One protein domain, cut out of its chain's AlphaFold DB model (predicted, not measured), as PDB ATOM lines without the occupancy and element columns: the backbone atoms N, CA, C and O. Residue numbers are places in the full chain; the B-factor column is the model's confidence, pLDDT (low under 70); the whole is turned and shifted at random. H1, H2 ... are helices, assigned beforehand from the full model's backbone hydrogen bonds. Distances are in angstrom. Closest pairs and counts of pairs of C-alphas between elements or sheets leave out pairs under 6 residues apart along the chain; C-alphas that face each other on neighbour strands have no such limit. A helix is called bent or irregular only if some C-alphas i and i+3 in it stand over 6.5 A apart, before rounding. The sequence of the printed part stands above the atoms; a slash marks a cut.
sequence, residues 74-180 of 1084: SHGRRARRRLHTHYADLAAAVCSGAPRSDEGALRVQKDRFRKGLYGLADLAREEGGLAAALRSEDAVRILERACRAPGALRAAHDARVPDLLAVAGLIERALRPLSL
ATOM      1  N   SER A  74      49.064   1.917  13.922       78.38
ATOM      2  CA  SER A  74      48.010   2.314  14.864       78.38
ATOM      3  C   SER A  74      47.510   3.755  14.646       78.38
ATOM      4  O   SER A  74      48.075   4.723  15.156       78.38
ATOM      5  N   HIS A  75      46.386   3.904  13.945       85.00
ATOM      6  CA  HIS A  75      45.804   5.210  13.614       85.00
ATOM      7  C   HIS A  75      45.140   5.921  14.812       85.00
ATOM      8  O   HIS A  75      44.113   5.469  15.346       85.00
ATOM      9  N   GLY A  76      45.667   7.101  15.167       88.88
ATOM     10  CA  GLY A  76      45.095   8.009  16.167       88.88
ATOM     11  C   GLY A  76      43.731   8.597  15.767       88.88
ATOM     12  O   GLY A  76      43.328   8.572  14.605       88.88
ATOM     13  N   ARG A  77      42.987   9.177  16.726       91.25
ATOM     14  CA  ARG A  77      41.583   9.620  16.510       91.25
ATOM     15  C   ARG A  77      41.386  10.621  15.357       91.25
ATOM     16  O   ARG A  77      40.299  10.656  14.785       91.25
ATOM     17  N   ARG A  78      42.394  11.441  15.028       92.12
ATOM     18  CA  ARG A  78      42.351  12.387  13.894       92.12
ATOM     19  C   ARG A  78      42.632  11.679  12.566       92.12
ATOM     20  O   ARG A  78      41.825  11.816  11.650       92.12
ATOM     21  N   ALA A  79      43.703  10.886  12.505       91.56
ATOM     22  CA  ALA A  79      44.068  10.040  11.369       91.56
ATOM     23  C   ALA A  79      42.901   9.137  10.944       91.56
ATOM     24  O   ALA A  79      42.441   9.184   9.808       91.56
ATOM     25  N   ARG A  80      42.316   8.414  11.907       93.31
ATOM     26  CA  ARG A  80      41.174   7.518  11.680       93.31
ATOM     27  C   ARG A  80      39.952   8.243  11.105       93.31
ATOM     28  O   ARG A  80      39.295   7.719  10.215       93.31
ATOM     29  N   ARG A  81      39.660   9.473  11.552       94.94
ATOM     30  CA  ARG A  81      38.565  10.280  10.977       94.94
ATOM     31  C   ARG A  81      38.827  10.664   9.520       94.94
ATOM     32  O   ARG A  81      37.888  10.604   8.737       94.94
ATOM     33  N   ARG A  82      40.072  10.998   9.149       96.19
ATOM     34  CA  ARG A  82      40.463  11.213   7.741       96.19
ATOM     35  C   ARG A  82      40.284   9.930   6.935       96.19
ATOM     36  O   ARG A  82      39.582   9.957   5.932       96.19
ATOM     37  N   LEU A  83      40.824   8.810   7.423       95.75
ATOM     38  CA  LEU A  83      40.710   7.496   6.782       95.75
ATOM     39  C   LEU A  83      39.252   7.142   6.485       95.75
ATOM     40  O   LEU A  83      38.914   6.806   5.357       95.75
ATOM     41  N   HIS A  84      38.367   7.304   7.473       96.94
ATOM     42  CA  HIS A  84      36.939   7.034   7.314       96.94
ATOM     43  C   HIS A  84      36.265   7.975   6.302       96.94
ATOM     44  O   HIS A  84      35.319   7.563   5.642       96.94
ATOM     45  N   THR A  85      36.720   9.228   6.167       98.06
ATOM     46  CA  THR A  85      36.212  10.160   5.145       98.06
ATOM     47  C   THR A  85      36.676   9.756   3.746       98.06
ATOM     48  O   THR A  85      35.840   9.550   2.874       98.06
ATOM     49  N   HIS A  86      37.981   9.575   3.543       98.19
ATOM     50  CA  HIS A  86      38.553   9.238   2.237       98.19
ATOM     51  C   HIS A  86      38.109   7.844   1.755       98.19
ATOM     52  O   HIS A  86      37.732   7.680   0.596       98.19
ATOM     53  N   TYR A  87      38.032   6.854   2.650       98.06
ATOM     54  CA  TYR A  87      37.472   5.542   2.321       98.06
ATOM     55  C   TYR A  87      35.958   5.595   2.048       98.06
ATOM     56  O   TYR A  87      35.467   4.827   1.227       98.06
ATOM     57  N   ALA A  88      35.208   6.522   2.661       98.25
ATOM     58  CA  ALA A  88      33.797   6.729   2.322       98.25
ATOM     59  C   ALA A  88      33.605   7.394   0.950       98.25
ATOM     60  O   ALA A  88      32.694   6.992   0.231       98.25
ATOM     61  N   ASP A  89      34.458   8.347   0.549       98.38
ATOM     62  CA  ASP A  89      34.460   8.877  -0.825       98.38
ATOM     63  C   ASP A  89      34.755   7.761  -1.847       98.38
ATOM     64  O   ASP A  89      34.033   7.622  -2.836       98.38
ATOM     65  N   LEU A  90      35.770   6.929  -1.570       98.12
ATOM     66  CA  LEU A  90      36.158   5.790  -2.408       98.12
ATOM     67  C   LEU A  90      35.021   4.761  -2.525       98.12
ATOM     68  O   LEU A  90      34.594   4.435  -3.632       98.12
ATOM     69  N   ALA A  91      34.497   4.274  -1.396       97.75
ATOM     70  CA  ALA A  91      33.426   3.283  -1.367       97.75
ATOM     71  C   ALA A  91      32.145   3.817  -2.028       97.75
ATOM     72  O   ALA A  91      31.527   3.113  -2.820       97.75
ATOM     73  N   ALA A  92      31.777   5.082  -1.792       97.00
ATOM     74  CA  ALA A  92      30.626   5.701  -2.447       97.00
ATOM     75  C   ALA A  92      30.795   5.846  -3.970       97.00
ATOM     76  O   ALA A  92      29.789   5.909  -4.673       97.00
ATOM     77  N   ALA A  93      32.026   5.902  -4.491       97.31
ATOM     78  CA  ALA A  93      32.279   5.857  -5.927       97.31
ATOM     79  C   ALA A  93      32.188   4.425  -6.480       97.31
ATOM     80  O   ALA A  93      31.474   4.200  -7.456       97.31
ATOM     81  N   VAL A  94      32.842   3.454  -5.831       96.44
ATOM     82  CA  VAL A  94      32.850   2.030  -6.235       96.44
ATOM     83  C   VAL A  94      31.451   1.408  -6.189       96.44
ATOM     84  O   VAL A  94      31.084   0.644  -7.076       96.44
ATOM     85  N   CYS A  95      30.640   1.756  -5.189       96.00
ATOM     86  CA  CYS A  95      29.274   1.254  -5.064       96.00
ATOM     87  C   CYS A  95      28.275   1.949  -6.002       96.00
ATOM     88  O   CYS A  95      27.155   1.458  -6.116       96.00
ATOM     89  N   SER A  96      28.615   3.074  -6.645       92.75
ATOM     90  CA  SER A  96      27.654   3.873  -7.421       92.75
ATOM     91  C   SER A  96      27.311   3.248  -8.776       92.75
ATOM     92  O   SER A  96      28.187   2.912  -9.570       92.75
ATOM     93  N   GLY A  97      26.012   3.157  -9.069       84.06
ATOM     94  CA  GLY A  97      25.471   2.772 -10.372       84.06
ATOM     95  C   GLY A  97      25.215   3.971 -11.287       84.06
ATOM     96  O   GLY A  97      24.114   4.091 -11.821       84.06
ATOM     97  N   ALA A  98      26.190   4.876 -11.429       84.06
ATOM     98  CA  ALA A  98      26.062   6.067 -12.270       84.06
ATOM     99  C   ALA A  98      25.693   5.692 -13.728       84.06
ATOM    100  O   ALA A  98      26.372   4.849 -14.328       84.06
ATOM    101  N   PRO A  99      24.634   6.275 -14.327       82.50
ATOM    102  CA  PRO A  99      24.233   5.939 -15.691       82.50
ATOM    103  C   PRO A  99      25.316   6.304 -16.711       82.50
ATOM    104  O   PRO A  99      25.810   7.427 -16.722       82.50
ATOM    105  N   ARG A 100      25.622   5.395 -17.647       76.56
ATOM    106  CA  ARG A 100      26.582   5.668 -18.738       76.56
ATOM    107  C   ARG A 100      26.171   6.819 -19.668       76.56
ATOM    108  O   ARG A 100      27.019   7.337 -20.381       76.56
ATOM    109  N   SER A 101      24.897   7.204 -19.659       84.06
ATOM    110  CA  SER A 101      24.343   8.343 -20.398       84.06
ATOM    111  C   SER A 101      24.368   9.669 -19.624       84.06
ATOM    112  O   SER A 101      23.916  10.676 -20.159       84.06
ATOM    113  N   ASP A 102      24.837   9.682 -18.372       89.81
ATOM    114  CA  ASP A 102      24.913  10.877 -17.525       89.81
ATOM    115  C   ASP A 102      26.381  11.219 -17.230       89.81
ATOM    116  O   ASP A 102      26.981  10.772 -16.248       89.81
ATOM    117  N   GLU A 103      26.972  12.037 -18.104       87.81
ATOM    118  CA  GLU A 103      28.344  12.542 -17.955       87.81
ATOM    119  C   GLU A 103      28.555  13.303 -16.634       87.81
ATOM    120  O   GLU A 103      29.655  13.289 -16.079       87.81
ATOM    121  N   GLY A 104      27.505  13.936 -16.096       91.56
ATOM    122  CA  GLY A 104      27.547  14.639 -14.817       91.56
ATOM    123  C   GLY A 104      27.699  13.673 -13.644       91.56
ATOM    124  O   GLY A 104      28.593  13.846 -12.811       91.56
ATOM    125  N   ALA A 105      26.881  12.619 -13.605       90.00
ATOM    126  CA  ALA A 105      26.986  11.558 -12.606       90.00
ATOM    127  C   ALA A 105      28.327  10.811 -12.699       90.00
ATOM    128  O   ALA A 105      28.985  10.618 -11.675       90.00
ATOM    129  N   LEU A 106      28.775  10.459 -13.912       90.62
ATOM    130  CA  LEU A 106      30.078   9.821 -14.143       90.62
ATOM    131  C   LEU A 106      31.244  10.703 -13.673       90.62
ATOM    132  O   LEU A 106      32.173  10.210 -13.028       90.62
ATOM    133  N   ARG A 107      31.196  12.015 -13.936       91.94
ATOM    134  CA  ARG A 107      32.207  12.964 -13.449       91.94
ATOM    135  C   ARG A 107      32.233  13.022 -11.922       91.94
ATOM    136  O   ARG A 107      33.307  12.916 -11.336       91.94
ATOM    137  N   VAL A 108      31.073  13.120 -11.268       94.38
ATOM    138  CA  VAL A 108      30.981  13.112  -9.795       94.38
ATOM    139  C   VAL A 108      31.477  11.784  -9.203       94.38
ATOM    140  O   VAL A 108      32.106  11.790  -8.144       94.38
ATOM    141  N   GLN A 109      31.258  10.654  -9.883       94.75
ATOM    142  CA  GLN A 109      31.801   9.351  -9.487       94.75
ATOM    143  C   GLN A 109      33.337   9.323  -9.588       94.75
ATOM    144  O   GLN A 109      33.996   8.973  -8.606       94.75
ATOM    145  N   LYS A 110      33.911   9.759 -10.723       94.38
ATOM    146  CA  LYS A 110      35.367   9.913 -10.905       94.38
ATOM    147  C   LYS A 110      35.980  10.826  -9.840       94.38
ATOM    148  O   LYS A 110      36.944  10.439  -9.187       94.38
ATOM    149  N   ASP A 111      35.402  12.007  -9.617       96.12
ATOM    150  CA  ASP A 111      35.930  12.992  -8.666       96.12
ATOM    151  C   ASP A 111      35.862  12.496  -7.206       96.12
ATOM    152  O   ASP A 111      36.782  12.758  -6.427       96.12
ATOM    153  N   ARG A 112      34.846  11.700  -6.832       97.25
ATOM    154  CA  ARG A 112      34.811  10.996  -5.534       97.25
ATOM    155  C   ARG A 112      35.879   9.908  -5.427       97.25
ATOM    156  O   ARG A 112      36.591   9.877  -4.427       97.25
ATOM    157  N   PHE A 113      36.028   9.057  -6.445       98.00
ATOM    158  CA  PHE A 113      37.053   8.008  -6.460       98.00
ATOM    159  C   PHE A 113      38.455   8.607  -6.295       98.00
ATOM    160  O   PHE A 113      39.195   8.219  -5.396       98.00
ATOM    161  N   ARG A 114      38.762   9.636  -7.089       97.12
ATOM    162  CA  ARG A 114      39.985  10.450  -7.052       97.12
ATOM    163  C   ARG A 114      40.249  11.051  -5.666       97.12
ATOM    164  O   ARG A 114      41.340  10.887  -5.124       97.12
ATOM    165  N   LYS A 115      39.245  11.697  -5.060       97.75
ATOM    166  CA  LYS A 115      39.312  12.287  -3.706       97.75
ATOM    167  C   LYS A 115      39.518  11.243  -2.601       97.75
ATOM    168  O   LYS A 115      40.181  11.535  -1.604       97.75
ATOM    169  N   GLY A 116      38.963  10.045  -2.774       98.19
ATOM    170  CA  GLY A 116      39.184   8.914  -1.879       98.19
ATOM    171  C   GLY A 116      40.589   8.331  -2.012       98.19
ATOM    172  O   GLY A 116      41.300   8.240  -1.016       98.19
ATOM    173  N   LEU A 117      41.007   8.005  -3.239       98.25
ATOM    174  CA  LEU A 117      42.296   7.391  -3.566       98.25
ATOM    175  C   LEU A 117      43.483   8.243  -3.097       98.25
ATOM    176  O   LEU A 117      44.309   7.769  -2.317       98.25
ATOM    177  N   TYR A 118      43.548   9.509  -3.518       98.19
ATOM    178  CA  TYR A 118      44.666  10.381  -3.148       98.19
ATOM    179  C   TYR A 118      44.625  10.797  -1.675       98.19
ATOM    180  O   TYR A 118      45.670  10.842  -1.041       98.19
ATOM    181  N   GLY A 119      43.443  10.984  -1.082       97.69
ATOM    182  CA  GLY A 119      43.336  11.271   0.353       97.69
ATOM    183  C   GLY A 119      43.738  10.097   1.260       97.69
ATOM    184  O   GLY A 119      44.215  10.314   2.374       97.69
ATOM    185  N   LEU A 120      43.588   8.855   0.784       97.31
ATOM    186  CA  LEU A 120      44.173   7.656   1.397       97.31
ATOM    187  C   LEU A 120      45.704   7.642   1.234       97.31
ATOM    188  O   LEU A 120      46.404   7.321   2.190       97.31
ATOM    189  N   ALA A 121      46.224   8.021   0.063       96.06
ATOM    190  CA  ALA A 121      47.663   8.069  -0.204       96.06
ATOM    191  C   ALA A 121      48.394   9.154   0.607       96.06
ATOM    192  O   ALA A 121      49.443   8.885   1.187       96.06
ATOM    193  N   ASP A 122      47.817  10.354   0.708       95.25
ATOM    194  CA  ASP A 122      48.314  11.440   1.559       95.25
ATOM    195  C   ASP A 122      48.377  10.986   3.025       95.25
ATOM    196  O   ASP A 122      49.372  11.201   3.715       95.25
ATOM    197  N   LEU A 123      47.336  10.289   3.499       94.06
ATOM    198  CA  LEU A 123      47.295   9.746   4.855       94.06
ATOM    199  C   LEU A 123      48.353   8.656   5.082       94.06
ATOM    200  O   LEU A 123      49.027   8.681   6.108       94.06
ATOM    201  N   ALA A 124      48.524   7.735   4.130       91.50
ATOM    202  CA  ALA A 124      49.533   6.678   4.195       91.50
ATOM    203  C   ALA A 124      50.964   7.249   4.219       91.50
ATOM    204  O   ALA A 124      51.813   6.757   4.960       91.50
ATOM    205  N   ARG A 125      51.209   8.333   3.465       88.31
ATOM    206  CA  ARG A 125      52.470   9.093   3.457       88.31
ATOM    207  C   ARG A 125      52.732   9.846   4.769       88.31
ATOM    208  O   ARG A 125      53.891  10.023   5.132       88.31
ATOM    209  N   GLU A 126      51.687  10.310   5.457       88.94
ATOM    210  CA  GLU A 126      51.800  11.074   6.711       88.94
ATOM    211  C   GLU A 126      51.891  10.206   7.976       88.94
ATOM    212  O   GLU A 126      52.672  10.522   8.872       88.94
ATOM    213  N   GLU A 127      51.066   9.161   8.088       86.56
ATOM    214  CA  GLU A 127      50.866   8.398   9.337       86.56
ATOM    215  C   GLU A 127      51.423   6.960   9.243       86.56
ATOM    216  O   GLU A 127      51.624   6.314  10.273       86.56
ATOM    217  N   GLY A 128      51.701   6.476   8.025       82.88
ATOM    218  CA  GLY A 128      52.123   5.104   7.735       82.88
ATOM    219  C   GLY A 128      50.962   4.103   7.703       82.88
ATOM    220  O   GLY A 128      50.063   4.148   8.539       82.88
ATOM    221  N   GLY A 129      51.010   3.162   6.754       83.31
ATOM    222  CA  GLY A 129      50.112   2.001   6.687       83.31
ATOM    223  C   GLY A 129      48.647   2.287   6.321       83.31
ATOM    224  O   GLY A 129      48.123   3.384   6.485       83.31
ATOM    225  N   LEU A 130      47.967   1.253   5.821       88.94
ATOM    226  CA  LEU A 130      46.527   1.225   5.527       88.94
ATOM    227  C   LEU A 130      45.912  -0.187   5.635       88.94
ATOM    228  O   LEU A 130      44.700  -0.294   5.807       88.94
ATOM    229  N   ALA A 131      46.697  -1.266   5.544       86.94
ATOM    230  CA  ALA A 131      46.229  -2.646   5.396       86.94
ATOM    231  C   ALA A 131      45.287  -3.079   6.532       86.94
ATOM    232  O   ALA A 131      44.153  -3.511   6.297       86.94
ATOM    233  N   ALA A 132      45.718  -2.879   7.781       88.00
ATOM    234  CA  ALA A 132      44.918  -3.198   8.962       88.00
ATOM    235  C   ALA A 132      43.669  -2.301   9.092       88.00
ATOM    236  O   ALA A 132      42.636  -2.728   9.610       88.00
ATOM    237  N   ALA A 133      43.736  -1.060   8.601       90.12
ATOM    238  CA  ALA A 133      42.635  -0.106   8.678       90.12
ATOM    239  C   ALA A 133      41.563  -0.345   7.597       90.12
ATOM    240  O   ALA A 133      40.372  -0.262   7.899       90.12
ATOM    241  N   LEU A 134      41.958  -0.703   6.372       92.00
ATOM    242  CA  LEU A 134      41.049  -1.044   5.269       92.00
ATOM    243  C   LEU A 134      40.306  -2.373   5.506       92.00
ATOM    244  O   LEU A 134      39.180  -2.526   5.040       92.00
ATOM    245  N   ARG A 135      40.881  -3.298   6.292       90.75
ATOM    246  CA  ARG A 135      40.198  -4.515   6.781       90.75
ATOM    247  C   ARG A 135      39.427  -4.339   8.102       90.75
ATOM    248  O   ARG A 135      38.889  -5.314   8.621       90.75
ATOM    249  N   SER A 136      39.359  -3.132   8.667       92.00
ATOM    250  CA  SER A 136      38.685  -2.905   9.956       92.00
ATOM    251  C   SER A 136      37.155  -3.015   9.877       92.00
ATOM    252  O   SER A 136      36.547  -2.768   8.835       92.00
ATOM    253  N   GLU A 137      36.504  -3.310  11.008       94.81
ATOM    254  CA  GLU A 137      35.034  -3.334  11.104       94.81
ATOM    255  C   GLU A 137      34.406  -1.988  10.692       94.81
ATOM    256  O   GLU A 137      33.390  -1.957   9.999       94.81
ATOM    257  N   ASP A 138      35.039  -0.866  11.051       94.62
ATOM    258  CA  ASP A 138      34.600   0.470  10.634       94.62
ATOM    259  C   ASP A 138      34.653   0.644   9.105       94.62
ATOM    260  O   ASP A 138      33.735   1.235   8.530       94.62
ATOM    261  N   ALA A 139      35.669   0.093   8.428       94.12
ATOM    262  CA  ALA A 139      35.757   0.091   6.967       94.12
ATOM    263  C   ALA A 139      34.664  -0.789   6.332       94.12
ATOM    264  O   ALA A 139      33.959  -0.333   5.430       94.12
ATOM    265  N   VAL A 140      34.426  -1.999   6.849       96.69
ATOM    266  CA  VAL A 140      33.329  -2.871   6.381       96.69
ATOM    267  C   VAL A 140      31.966  -2.185   6.555       96.69
ATOM    268  O   VAL A 140      31.154  -2.183   5.633       96.69
ATOM    269  N   ARG A 141      31.740  -1.491   7.681       97.44
ATOM    270  CA  ARG A 141      30.535  -0.678   7.934       97.44
ATOM    271  C   ARG A 141      30.438   0.574   7.055       97.44
ATOM    272  O   ARG A 141      29.344   1.109   6.880       97.44
ATOM    273  N   ILE A 142      31.543   1.123   6.546       97.88
ATOM    274  CA  ILE A 142      31.518   2.191   5.526       97.88
ATOM    275  C   ILE A 142      31.080   1.605   4.181       97.88
ATOM    276  O   ILE A 142      30.178   2.158   3.551       97.88
ATOM    277  N   LEU A 143      31.651   0.462   3.788       96.69
ATOM    278  CA  LEU A 143      31.305  -0.231   2.548       96.69
ATOM    279  C   LEU A 143      29.834  -0.683   2.539       96.69
ATOM    280  O   LEU A 143      29.137  -0.416   1.569       96.69
ATOM    281  N   GLU A 144      29.316  -1.254   3.633       97.50
ATOM    282  CA  GLU A 144      27.894  -1.624   3.754       97.50
ATOM    283  C   GLU A 144      26.962  -0.424   3.515       97.50
ATOM    284  O   GLU A 144      25.985  -0.520   2.768       97.50
ATOM    285  N   ARG A 145      27.274   0.732   4.115       97.44
ATOM    286  CA  ARG A 145      26.483   1.961   3.941       97.44
ATOM    287  C   ARG A 145      26.567   2.518   2.521       97.44
ATOM    288  O   ARG A 145      25.584   3.087   2.060       97.44
ATOM    289  N   ALA A 146      27.691   2.340   1.828       96.94
ATOM    290  CA  ALA A 146      27.822   2.691   0.416       96.94
ATOM    291  C   ALA A 146      27.020   1.731  -0.485       96.94
ATOM    292  O   ALA A 146      26.283   2.191  -1.353       96.94
ATOM    293  N   CYS A 147      27.070   0.421  -0.223       96.06
ATOM    294  CA  CYS A 147      26.276  -0.600  -0.918       96.06
ATOM    295  C   CYS A 147      24.758  -0.415  -0.757       96.06
ATOM    296  O   CYS A 147      24.001  -0.799  -1.643       96.06
ATOM    297  N   ARG A 148      24.300   0.180   0.355       95.06
ATOM    298  CA  ARG A 148      22.878   0.483   0.610       95.06
ATOM    299  C   ARG A 148      22.477   1.935   0.319       95.06
ATOM    300  O   ARG A 148      21.347   2.317   0.619       95.06
ATOM    301  N   ALA A 149      23.366   2.753  -0.245       93.56
ATOM    302  CA  ALA A 149      23.059   4.144  -0.571       93.56
ATOM    303  C   ALA A 149      22.083   4.255  -1.767       93.56
ATOM    304  O   ALA A 149      22.115   3.414  -2.667       93.56
ATOM    305  N   PRO A 150      21.243   5.306  -1.842       89.50
ATOM    306  CA  PRO A 150      20.462   5.592  -3.044       89.50
ATOM    307  C   PRO A 150      21.373   5.781  -4.265       89.50
ATOM    308  O   PRO A 150      22.342   6.539  -4.207       89.50
ATOM    309  N   GLY A 151      21.062   5.099  -5.370       87.50
ATOM    310  CA  GLY A 151      21.898   5.108  -6.577       87.50
ATOM    311  C   GLY A 151      23.118   4.177  -6.519       87.50
ATOM    312  O   GLY A 151      24.037   4.336  -7.326       87.50
ATOM    313  N   ALA A 152      23.152   3.219  -5.588       91.75
ATOM    314  CA  ALA A 152      24.120   2.129  -5.621       91.75
ATOM    315  C   ALA A 152      23.806   1.097  -6.728       91.75
ATOM    316  O   ALA A 152      22.701   1.031  -7.275       91.75
ATOM    317  N   LEU A 153      24.802   0.284  -7.085       90.06
ATOM    318  CA  LEU A 153      24.664  -0.846  -8.002       90.06
ATOM    319  C   LEU A 153      23.662  -1.865  -7.436       90.06
ATOM    320  O   LEU A 153      23.790  -2.279  -6.286       90.06
ATOM    321  N   ARG A 154      22.717  -2.353  -8.253       89.56
ATOM    322  CA  ARG A 154      21.718  -3.354  -7.814       89.56
ATOM    323  C   ARG A 154      22.366  -4.590  -7.185       89.56
ATOM    324  O   ARG A 154      22.033  -4.939  -6.063       89.56
ATOM    325  N   ALA A 155      23.384  -5.149  -7.841       88.44
ATOM    326  CA  ALA A 155      24.148  -6.287  -7.324       88.44
ATOM    327  C   ALA A 155      24.910  -6.006  -6.010       88.44
ATOM    328  O   ALA A 155      25.347  -6.950  -5.362       88.44
ATOM    329  N   ALA A 156      25.092  -4.741  -5.609       90.06
ATOM    330  CA  ALA A 156      25.709  -4.375  -4.334       90.06
ATOM    331  C   ALA A 156      24.692  -4.272  -3.182       90.06
ATOM    332  O   ALA A 156      25.076  -4.489  -2.035       90.06
ATOM    333  N   HIS A 157      23.410  -3.993  -3.455       89.56
ATOM    334  CA  HIS A 157      22.381  -3.898  -2.409       89.56
ATOM    335  C   HIS A 157      22.195  -5.218  -1.638       89.56
ATOM    336  O   HIS A 157      22.004  -5.186  -0.422       89.56
ATOM    337  N   ASP A 158      22.321  -6.359  -2.322       86.00
ATOM    338  CA  ASP A 158      22.188  -7.704  -1.740       86.00
ATOM    339  C   ASP A 158      23.484  -8.246  -1.098       86.00
ATOM    340  O   ASP A 158      23.519  -9.391  -0.636       86.00
ATOM    341  N   ALA A 159      24.558  -7.445  -1.056       92.19
ATOM    342  CA  ALA A 159      25.849  -7.846  -0.503       92.19
ATOM    343  C   ALA A 159      25.747  -8.189   0.995       92.19
ATOM    344  O   ALA A 159      25.384  -7.356   1.833       92.19
ATOM    345  N   ARG A 160      26.115  -9.422   1.343       93.25
ATOM    346  CA  ARG A 160      26.157  -9.935   2.717       93.25
ATOM    347  C   ARG A 160      27.529  -9.669   3.337       93.25
ATOM    348  O   ARG A 160      28.484  -9.315   2.653       93.25
ATOM    349  N   VAL A 161      27.661  -9.890   4.647       94.12
ATOM    350  CA  VAL A 161      28.937  -9.688   5.366       94.12
ATOM    351  C   VAL A 161      30.127 -10.429   4.717       94.12
ATOM    352  O   VAL A 161      31.168  -9.791   4.565       94.12
ATOM    353  N   PRO A 162      30.015 -11.692   4.244       94.00
ATOM    354  CA  PRO A 162      31.103 -12.348   3.509       94.00
ATOM    355  C   PRO A 162      31.490 -11.637   2.203       94.00
ATOM    356  O   PRO A 162      32.674 -11.534   1.897       94.00
ATOM    357  N   ASP A 163      30.517 -11.094   1.463       93.38
ATOM    358  CA  ASP A 163      30.763 -10.349   0.222       93.38
ATOM    359  C   ASP A 163      31.499  -9.035   0.507       93.38
ATOM    360  O   ASP A 163      32.469  -8.692  -0.167       93.38
ATOM    361  N   LEU A 164      31.073  -8.317   1.550       94.88
ATOM    362  CA  LEU A 164      31.693  -7.066   1.989       94.88
ATOM    363  C   LEU A 164      33.125  -7.291   2.500       94.88
ATOM    364  O   LEU A 164      34.008  -6.485   2.209       94.88
ATOM    365  N   LEU A 165      33.380  -8.399   3.205       94.50
ATOM    366  CA  LEU A 165      34.724  -8.810   3.625       94.50
ATOM    367  C   LEU A 165      35.610  -9.182   2.425       94.50
ATOM    368  O   LEU A 165      36.767  -8.764   2.371       94.50
ATOM    369  N   ALA A 166      35.073  -9.906   1.439       92.25
ATOM    370  CA  ALA A 166      35.794 -10.242   0.213       92.25
ATOM    371  C   ALA A 166      36.140  -8.989  -0.614       92.25
ATOM    372  O   ALA A 166      37.274  -8.853  -1.071       92.25
ATOM    373  N   VAL A 167      35.210  -8.036  -0.750       93.00
ATOM    374  CA  VAL A 167      35.449  -6.753  -1.439       93.00
ATOM    375  C   VAL A 167      36.446  -5.881  -0.676       93.00
ATOM    376  O   VAL A 167      37.372  -5.363  -1.295       93.00
ATOM    377  N   ALA A 168      36.350  -5.772   0.653       94.06
ATOM    378  CA  ALA A 168      37.366  -5.086   1.456       94.06
ATOM    379  C   ALA A 168      38.753  -5.744   1.299       94.06
ATOM    380  O   ALA A 168      39.760  -5.054   1.159       94.06
ATOM    381  N   GLY A 169      38.810  -7.079   1.230       91.56
ATOM    382  CA  GLY A 169      40.029  -7.844   0.964       91.56
ATOM    383  C   GLY A 169      40.562  -7.753  -0.473       91.56
ATOM    384  O   GLY A 169      41.735  -8.058  -0.689       91.56
ATOM    385  N   LEU A 170      39.750  -7.344  -1.451       90.56
ATOM    386  CA  LEU A 170      40.180  -7.007  -2.816       90.56
ATOM    387  C   LEU A 170      40.714  -5.570  -2.883       90.56
ATOM    388  O   LEU A 170      41.827  -5.358  -3.359       90.56
ATOM    389  N   ILE A 171      39.956  -4.607  -2.347       92.88
ATOM    390  CA  ILE A 171      40.328  -3.185  -2.331       92.88
ATOM    391  C   ILE A 171      41.604  -2.968  -1.509       92.88
ATOM    392  O   ILE A 171      42.486  -2.245  -1.958       92.88
ATOM    393  N   GLU A 172      41.763  -3.623  -0.352       93.00
ATOM    394  CA  GLU A 172      43.014  -3.542   0.413       93.00
ATOM    395  C   GLU A 172      44.212  -4.002  -0.417       93.00
ATOM    396  O   GLU A 172      45.206  -3.281  -0.468       93.00
ATOM    397  N   ARG A 173      44.111  -5.150  -1.106       91.56
ATOM    398  CA  ARG A 173      45.251  -5.707  -1.846       91.56
ATOM    399  C   ARG A 173      45.659  -4.789  -2.985       91.56
ATOM    400  O   ARG A 173      46.842  -4.510  -3.148       91.56
ATOM    401  N   ALA A 174      44.679  -4.241  -3.699       91.88
ATOM    402  CA  ALA A 174      44.930  -3.266  -4.748       91.88
ATOM    403  C   ALA A 174      45.483  -1.924  -4.229       91.88
ATOM    404  O   ALA A 174      46.173  -1.239  -4.973       91.88
ATOM    405  N   LEU A 175      45.219  -1.538  -2.975       94.06
ATOM    406  CA  LEU A 175      45.687  -0.271  -2.391       94.06
ATOM    407  C   LEU A 175      46.944  -0.395  -1.512       94.06
ATOM    408  O   LEU A 175      47.427   0.613  -0.996       94.06
ATOM    409  N   ARG A 176      47.553  -1.581  -1.403       91.31
ATOM    410  CA  ARG A 176      48.887  -1.762  -0.794       91.31
ATOM    411  C   ARG A 176      49.964  -0.820  -1.339       91.31
ATOM    412  O   ARG A 176      50.706  -0.283  -0.514       91.31
ATOM    413  N   PRO A 177      50.040  -0.536  -2.660       93.12
ATOM    414  CA  PRO A 177      51.025   0.398  -3.198       93.12
ATOM    415  C   PRO A 177      50.979   1.798  -2.577       93.12
ATOM    416  O   PRO A 177      51.988   2.496  -2.630       93.12
ATOM    417  N   LEU A 178      49.862   2.215  -1.960       93.50
ATOM    418  CA  LEU A 178      49.756   3.524  -1.311       93.50
ATOM    419  C   LEU A 178      50.644   3.662  -0.058       93.50
ATOM    420  O   LEU A 178      51.026   4.775   0.284       93.50
ATOM    421  N   SER A 179      50.980   2.550   0.606       89.94
ATOM    422  CA  SER A 179      51.684   2.532   1.903       89.94
ATOM    423  C   SER A 179      53.170   2.167   1.812       89.94
ATOM    424  O   SER A 179      53.816   1.985   2.842       89.94
ATOM    425  N   LEU A 180      53.718   2.017   0.602       89.62
ATOM    426  CA  LEU A 180      55.107   1.597   0.390       89.62
ATOM    427  C   LEU A 180      56.098   2.745   0.636       89.62
ATOM    428  O   LEU A 180      55.831   3.902   0.312       89.62
TER     429      LEU A 180
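What this domain is: This is residues 74 to 180 of the 1084 residues of the protein "DUF3492 domain-containing protein" of Streptomyces sp. SID8014 (UniProt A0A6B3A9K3). A long helical hairpin, H1 and H2, has the shorter helix H4 packed on the other helix side of H1, so that H1 lies between H2 and H4, while H6 crosses steeply from H4 to the later part of H2. The four-residue helices H3 and H5 sit in the connections, H3 packing on H6 and H5 lying close to the last residue of H4. The printed part has 107 residues with six named helices, H1 to H6 in order along the chain, and no named strand; the class is all helix, with packing part aligned and part crossed. It is compact, with a radius of gyration of the C-alphas of 13.6 A, and spans 40 by 29 by 23 A.

Where its parts are: H1, residues 77 to 94, begins at C-alpha 77 at (41.583, 9.620, 16.510) and is 25.5 A long from first to last C-alpha. H2, residues 103 to 127, is the longest helix at 35.6 A and begins at C-alpha 103 at (28.344, 12.542, -17.955). H3 is residues 131 to 134, H4 is residues 137 to 147 and 15.1 A long, and H5 is residues 154 to 157. H6, residues 161 to 179, is 26.1 A long and ends at C-alpha 179 at (51.684, 2.532, 1.903). H6 has a kink of 39 degrees near residue 173 and is irregular, with C-alphas 174 and 177 at 7.3 A.

How they stand to each other: H1 and H2 form a helical hairpin and touch at a shallow tilt of 30 degrees, opposite ways; their closest C-alphas, of His 86 and Gly 116, are 4.2 A apart. H1 touches H4 with residues 84 to 92 alone, at a shallow tilt of 30 degrees, the same way; the closest C-alphas, of Ala 92 and Ala 146, are 5.0 A apart. H2 and H4 are apart, and so are H1 and H6. H1 and H3 are near each other, with 7 pairs of C-alphas within 10 A. H6 is the hub, touching three helices. Its residues 164 to 168 touch H4, only just about perpendicular at 72 degrees, with the C-alphas of Val 140 and Leu 164 closest at 6.3 A. Its residues 168 to 176 touch H3, with the C-alphas of Leu 134 and Glu 172 closest at 5.8 A. Its residues 178 to 179 touch residues 120 to 125 of H2, at a steep tilt of 64 degrees, the same way; the C-alphas of Ala 121 and Leu 178 are closest at 5.1 A. H5 touches no helix but is close to, not clearly touching, H4, with the C-alphas of Cys 147 and Ala 156 closest at 5.1 A. Every O i to N i+4 pair is within hydrogen-bond range in H2 and H4, against 13 of 14 in H1 and 11 of 15 in H6; H3 and H5 are too short for such a pair.

The domain as a whole: The two C-alphas farthest apart, of Ser 74 and Ser 101, are 42.9 A apart. The printed part has no cut. The links H2 to H3, H3 to H4 and H5 to H6 are tight, those from H1 to H2 and H4 to H5 are short, and no link is long. The mean pLDDT of the printed part is 92.6, and no printed residue is under 70.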